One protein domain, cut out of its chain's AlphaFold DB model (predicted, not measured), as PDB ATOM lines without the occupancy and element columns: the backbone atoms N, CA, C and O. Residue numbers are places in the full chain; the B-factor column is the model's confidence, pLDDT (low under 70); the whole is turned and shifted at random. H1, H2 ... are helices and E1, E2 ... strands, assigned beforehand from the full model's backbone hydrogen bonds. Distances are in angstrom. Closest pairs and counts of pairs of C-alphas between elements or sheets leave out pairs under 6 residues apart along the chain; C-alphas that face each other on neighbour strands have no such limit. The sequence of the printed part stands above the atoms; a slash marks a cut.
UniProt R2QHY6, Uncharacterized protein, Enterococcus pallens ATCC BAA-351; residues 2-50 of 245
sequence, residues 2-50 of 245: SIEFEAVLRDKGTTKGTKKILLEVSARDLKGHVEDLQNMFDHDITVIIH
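Overview. This is residues 2 to 50 of the 245 residues of an uncharacterized protein of Enterococcus pallens ATCC BAA-351 (UniProt R2QHY6). With little regular structure, this is a small hairpin of two short strands, E1 and E2, whose tip, residues 14 to 19, sticks out, with one short helix, H1, after it and loops for the rest. Residues 38 to 45 also stand free. The 49 printed residues run E1, E2, H1, an antiparallel sheet and a helix, mixed in class, with 14 residues in named elements. The whole is only just loose, close to compact, with a radius of gyration of the C-alphas of 12.0 A, spanning 34 by 22 by 18 A.

Arrangement. E1, residues 7 to 11, and E2, residues 22 to 25, form an antiparallel hairpin at 151 degrees. N 8 and O 24 are within hydrogen-bond range at 2.8 A, as are N 24 and O 8 at 2.9 A. Beyond them, residues 14 to 15 pair with residues 18 to 19, antiparallel. H1, residues 34 to 38, is apart from E1; its O i to N i+4 pair is within hydrogen-bond range.

Along the chain. E1 begins at C-alpha 7 (210.878, 233.575, 171.456) and is 12.0 A long; E2 is 9.8 A. H1 is 6.2 A long and ends at C-alpha 38 (218.311, 243.546, 159.573).

Size, cuts and confidence. The two C-alphas farthest apart, Lys 16 and Gly 32, are 34.2 A apart. The printed part has no cut, and both links are short. Residues 39 to 50 hold no named element. Residues 12 to 16 have pLDDT under 70.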
ATOM      1  N   SER A   2     223.316 231.383 160.848       73.44
ATOM      2  CA  SER A   2     222.151 230.950 161.621       73.44
ATOM      3  C   SER A   2     222.115 231.750 162.917       73.44
ATOM      4  O   SER A   2     223.174 232.060 163.459       73.44
ATOM      5  N   ILE A   3     220.916 232.081 163.386       80.19
ATOM      6  CA  ILE A   3     220.683 232.854 164.606       80.19
ATOM      7  C   ILE A   3     219.737 232.029 165.478       80.19
ATOM      8  O   ILE A   3     218.764 231.476 164.963       80.19
ATOM      9  N   GLU A   4     220.024 231.942 166.771       82.38
ATOM     10  CA  GLU A   4     219.226 231.216 167.759       82.38
ATOM     11  C   GLU A   4     218.874 232.168 168.907       82.38
ATOM     12  O   GLU A   4     219.722 232.929 169.371       82.38
ATOM     13  N   PHE A   5     217.608 232.171 169.324       85.00
ATOM     14  CA  PHE A   5     217.089 232.998 170.415       85.00
ATOM     15  C   PHE A   5     215.802 232.380 170.975       85.00
ATOM     16  O   PHE A   5     215.053 231.717 170.252       85.00
ATOM     17  N   GLU A   6     215.502 232.633 172.248       83.75
ATOM     18  CA  GLU A   6     214.214 232.258 172.836       83.75
ATOM     19  C   GLU A   6     213.123 233.259 172.422       83.75
ATOM     20  O   GLU A   6     213.322 234.473 172.465       83.75
ATOM     21  N   ALA A   7     211.960 232.755 171.997       85.44
ATOM     22  CA  ALA A   7     210.878 233.575 171.456       85.44
ATOM     23  C   ALA A   7     209.497 233.131 171.952       85.44
ATOM     24  O   ALA A   7     209.177 231.943 171.976       85.44
ATOM     25  N   VAL A   8     208.631 234.100 172.249       85.62
ATOM     26  CA  VAL A   8     207.215 233.867 172.551       85.62
ATOM     27  C   VAL A   8     206.378 234.117 171.298       85.62
ATOM     28  O   VAL A   8     206.342 235.228 170.771       85.62
ATOM     29  N   LEU A   9     205.652 233.097 170.834       83.81
ATOM     30  CA  LEU A   9     204.674 233.238 169.752       83.81
ATOM     31  C   LEU A   9     203.412 233.948 170.276       83.81
ATOM     32  O   LEU A   9     202.623 233.360 171.015       83.81
ATOM     33  N   ARG A  10     203.227 235.220 169.903       81.12
ATOM     34  CA  ARG A  10     202.161 236.098 170.425       81.12
ATOM     35  C   ARG A  10     200.901 236.163 169.564       81.12
ATOM     36  O   ARG A  10     199.809 236.258 170.115       81.12
ATOM     37  N   ASP A  11     201.038 236.124 168.240       72.81
ATOM     38  CA  ASP A  11     199.910 236.211 167.302       72.81
ATOM     39  C   ASP A  11     200.084 235.275 166.096       72.81
ATOM     40  O   ASP A  11     201.201 234.914 165.716       72.81
ATOM     41  N   LYS A  12     198.947 234.896 165.498       69.69
ATOM     42  CA  LYS A  12     198.801 234.078 164.288       69.69
ATOM     43  C   LYS A  12     197.817 234.705 163.285       69.69
ATOM     44  O   LYS A  12     196.950 234.016 162.729       69.69
ATOM     45  N   GLY A  13     197.918 236.021 163.085       63.34
ATOM     46  CA  GLY A  13     197.093 236.795 162.163       63.34
ATOM     47  C   GLY A  13     197.061 236.252 160.727       63.34
ATOM     48  O   GLY A  13     197.864 235.426 160.292       63.34
ATOM     49  N   THR A  14     196.089 236.702 159.939       68.56
ATOM     50  CA  THR A  14     195.949 236.337 158.518       68.56
ATOM     51  C   THR A  14     195.661 237.600 157.708       68.56
ATOM     52  O   THR A  14     194.889 238.455 158.135       68.56
ATOM     53  N   THR A  15     196.307 237.768 156.555       65.81
ATOM     54  CA  THR A  15     196.200 238.976 155.722       65.81
ATOM     55  C   THR A  15     196.208 238.587 154.247       65.81
ATOM     56  O   THR A  15     197.203 238.071 153.759       65.81
ATOM     57  N   LYS A  16     195.105 238.838 153.523       62.91
ATOM     58  CA  LYS A  16     194.992 238.671 152.053       62.91
ATOM     59  C   LYS A  16     195.650 237.387 151.487       62.91
ATOM     60  O   LYS A  16     196.342 237.432 150.478       62.91
ATOM     61  N   GLY A  17     195.419 236.245 152.139       74.06
ATOM     62  CA  GLY A  17     195.911 234.929 151.707       74.06
ATOM     63  C   GLY A  17     197.181 234.433 152.410       74.06
ATOM     64  O   GLY A  17     197.391 233.224 152.451       74.06
ATOM     65  N   THR A  18     197.978 235.305 153.036       76.31
ATOM     66  CA  THR A  18     199.134 234.890 153.849       76.31
ATOM     67  C   THR A  18     198.789 234.820 155.336       76.31
ATOM     68  O   THR A  18     197.880 235.500 155.827       76.31
ATOM     69  N   LYS A  19     199.517 233.979 156.076       80.25
ATOM     70  CA  LYS A  19     199.520 233.980 157.543       80.25
ATOM     71  C   LYS A  19     200.691 234.815 158.040       80.25
ATOM     72  O   LYS A  19     201.768 234.764 157.459       80.25
ATOM     73  N   LYS A  20     200.466 235.561 159.115       81.50
ATOM     74  CA  LYS A  20     201.502 236.273 159.861       81.50
ATOM     75  C   LYS A  20     201.684 235.574 161.199       81.50
ATOM     76  O   LYS A  20     200.700 235.159 161.806       81.50
ATOM     77  N   ILE A  21     202.927 235.464 161.642       82.00
ATOM     78  CA  ILE A  21     203.275 235.074 163.007       82.00
ATOM     79  C   ILE A  21     204.012 236.239 163.658       82.00
ATOM     80  O   ILE A  21     204.773 236.932 162.984       82.00
ATOM     81  N   LEU A  22     203.769 236.464 164.948       85.06
ATOM     82  CA  LEU A  22     204.511 237.443 165.738       85.06
ATOM     83  C   LEU A  22     205.344 236.708 166.785       85.06
ATOM     84  O   LEU A  22     204.783 236.086 167.687       85.06
ATOM     85  N   LEU A  23     206.665 236.789 166.647       86.88
ATOM     86  CA  LEU A  23     207.634 236.297 167.620       86.88
ATOM     87  C   LEU A  23     208.135 237.483 168.452       86.88
ATOM     88  O   LEU A  23     208.661 238.448 167.905       86.88
ATOM     89  N   GLU A  24     207.942 237.414 169.764       86.69
ATOM     90  CA  GLU A  24     208.456 238.381 170.734       86.69
ATOM     91  C   GLU A  24     209.721 237.807 171.382       86.69
ATOM     92  O   GLU A  24     209.681 236.716 171.950       86.69
ATOM     93  N   VAL A  25     210.837 238.529 171.281       86.50
ATOM     94  CA  VAL A  25     212.169 238.131 171.772       86.50
ATOM     95  C   VAL A  25     212.667 239.213 172.724       86.50
ATOM     96  O   VAL A  25     212.394 240.396 172.498       86.50
ATOM     97  N   SER A  26     213.396 238.855 173.785       85.94
ATOM     98  CA  SER A  26     213.929 239.879 174.686       85.94
ATOM     99  C   SER A  26     215.095 240.638 174.040       85.94
ATOM    100  O   SER A  26     215.932 240.086 173.324       85.94
ATOM    101  N   ALA A  27     215.201 241.933 174.350       82.75
ATOM    102  CA  ALA A  27     216.291 242.782 173.865       82.75
ATOM    103  C   ALA A  27     217.685 242.386 174.407       82.75
ATOM    104  O   ALA A  27     218.685 242.984 174.011       82.75
ATOM    105  N   ARG A  28     217.766 241.409 175.325       84.38
ATOM    106  CA  ARG A  28     219.034 240.826 175.790       84.38
ATOM    107  C   ARG A  28     219.516 239.723 174.853       84.38
ATOM    108  O   ARG A  28     220.707 239.673 174.569       84.38
ATOM    109  N   ASP A  29     218.598 238.908 174.348       79.19
ATOM    110  CA  ASP A  29     218.904 237.696 173.577       79.19
ATOM    111  C   ASP A  29     219.171 238.041 172.103       79.19
ATOM    112  O   ASP A  29     220.000 237.427 171.445       79.19
ATOM    113  N   LEU A  30     218.567 239.132 171.615       81.50
ATOM    114  CA  LEU A  30     218.886 239.727 170.312       81.50
ATOM    115  C   LEU A  30     220.244 240.465 170.270       81.50
ATOM    116  O   LEU A  30     220.638 240.981 169.219       81.50
ATOM    117  N   LYS A  31     220.957 240.596 171.400       81.81
ATOM    118  CA  LYS A  31     222.144 241.458 171.512       81.81
ATOM    119  C   LYS A  31     223.324 240.888 170.720       81.81
ATOM    120  O   LYS A  31     223.944 239.914 171.126       81.81
ATOM    121  N   GLY A  32     223.693 241.585 169.646       81.94
ATOM    122  CA  GLY A  32     224.729 241.157 168.697       81.94
ATOM    123  C   GLY A  32     224.168 240.550 167.410       81.94
ATOM    124  O   GLY A  32     224.901 240.458 166.439       81.94
ATOM    125  N   HIS A  33     222.867 240.237 167.370       84.31
ATOM    126  CA  HIS A  33     222.180 239.664 166.204       84.31
ATOM    127  C   HIS A  33     221.175 240.620 165.544       84.31
ATOM    128  O   HIS A  33     220.559 240.279 164.537       84.31
ATOM    129  N   VAL A  34     221.014 241.838 166.079       85.00
ATOM    130  CA  VAL A  34     220.158 242.890 165.493       85.00
ATOM    131  C   VAL A  34     220.566 243.202 164.050       85.00
ATOM    132  O   VAL A  34     219.709 243.310 163.178       85.00
ATOM    133  N   GLU A  35     221.870 243.327 163.799       84.38
ATOM    134  CA  GLU A  35     222.431 243.650 162.483       84.38
ATOM    135  C   GLU A  35     222.267 242.469 161.513       84.38
ATOM    136  O   GLU A  35     221.801 242.657 160.390       84.38
ATOM    137  N   ASP A  36     222.535 241.238 161.966       85.50
ATOM    138  CA  ASP A  36     222.298 240.013 161.189       85.50
ATOM    139  C   ASP A  36     220.822 239.879 160.766       85.50
ATOM    140  O   ASP A  36     220.537 239.563 159.613       85.50
ATOM    141  N   LEU A  37     219.876 240.172 161.670       84.38
ATOM    142  CA  LEU A  37     218.436 240.147 161.388       84.38
ATOM    143  C   LEU A  37     217.995 241.260 160.427       84.38
ATOM    144  O   LEU A  37     217.150 241.019 159.568       84.38
ATOM    145  N   GLN A  38     218.568 242.464 160.531       85.00
ATOM    146  CA  GLN A  38     218.311 243.546 159.573       85.00
ATOM    147  C   GLN A  38     218.804 243.180 158.166       85.00
ATOM    148  O   GLN A  38     218.109 243.442 157.187       85.00
ATOM    149  N   ASN A  39     219.944 242.490 158.066       85.81
ATOM    150  CA  ASN A  39     220.485 241.967 156.807       85.81
ATOM    151  C   ASN A  39     219.663 240.805 156.202       85.81
ATOM    152  O   ASN A  39     219.957 240.379 155.087       85.81
ATOM    153  N   MET A  40     218.649 240.284 156.904       86.94
ATOM    154  CA  MET A  40     217.713 239.261 156.403       86.94
ATOM    155  C   MET A  40     216.345 239.836 155.987       86.94
ATOM    156  O   MET A  40     215.444 239.078 155.624       86.94
ATOM    157  N   PHE A  41     216.161 241.160 156.035       83.81
ATOM    158  CA  PHE A  41     214.927 241.806 155.584       83.81
ATOM    159  C   PHE A  41     214.734 241.658 154.060       83.81
ATOM    160  O   PHE A  41     215.703 241.672 153.306       83.81
ATOM    161  N   ASP A  42     213.483 241.493 153.610       85.50
ATOM    162  CA  ASP A  42     213.101 241.206 152.211       85.50
ATOM    163  C   ASP A  42     213.831 240.004 151.550       85.50
ATOM    164  O   ASP A  42     213.920 239.900 150.322       85.50
ATOM    165  N   HIS A  43     214.311 239.046 152.353       86.19
ATOM    166  CA  HIS A  43     214.939 237.803 151.893       86.19
ATOM    167  C   HIS A  43     214.181 236.544 152.346       86.19
ATOM    168  O   HIS A  43     213.530 236.523 153.391       86.19
ATOM    169  N   ASP A  44     214.284 235.470 151.555       85.62
ATOM    170  CA  ASP A  44     213.728 234.159 151.899       85.62
ATOM    171  C   ASP A  44     214.506 233.542 153.074       85.62
ATOM    172  O   ASP A  44     215.674 233.169 152.938       85.62
ATOM    173  N   ILE A  45     213.848 233.412 154.231       85.31
ATOM    174  CA  ILE A  45     214.420 232.820 155.448       85.31
ATOM    175  C   ILE A  45     213.805 231.455 155.774       85.31
ATOM    176  O   ILE A  45     212.595 231.247 155.665       85.31
ATOM    177  N   THR A  46     214.639 230.537 156.262       82.44
ATOM    178  CA  THR A  46     214.196 229.280 156.882       82.44
ATOM    179  C   THR A  46     214.184 229.458 158.394       82.44
ATOM    180  O   THR A  46     215.222 229.744 158.986       82.44
ATOM    181  N   VAL A  47     213.025 229.258 159.025       82.19
ATOM    182  CA  VAL A  47     212.862 229.321 160.485       82.19
ATOM    183  C   VAL A  47     212.576 227.920 161.017       82.19
ATOM    184  O   VAL A  47     211.702 227.229 160.494       82.19
ATOM    185  N   ILE A  48     213.290 227.513 162.065       80.06
ATOM    186  CA  ILE A  48     213.026 226.286 162.824       80.06
ATOM    187  C   ILE A  48     212.510 226.712 164.204       80.06
ATOM    188  O   ILE A  48     213.035 227.656 164.789       80.06
ATOM    189  N   ILE A  49     211.449 226.071 164.696       83.12
ATOM    190  CA  ILE A  49     210.794 226.426 165.963       83.12
ATOM    191  C   ILE A  49     210.705 225.171 166.827       83.12
ATOM    192  O   ILE A  49     210.111 224.176 166.413       83.12
ATOM    193  N   HIS A  50     211.264 225.247 168.032       82.38
ATOM    194  CA  HIS A  50     211.266 224.173 169.025       82.38
ATOM    195  C   HIS A  50     210.409 224.580 170.236       82.38
ATOM    196  O   HIS A  50     210.380 225.762 170.588       82.38
TER     197      HIS A  50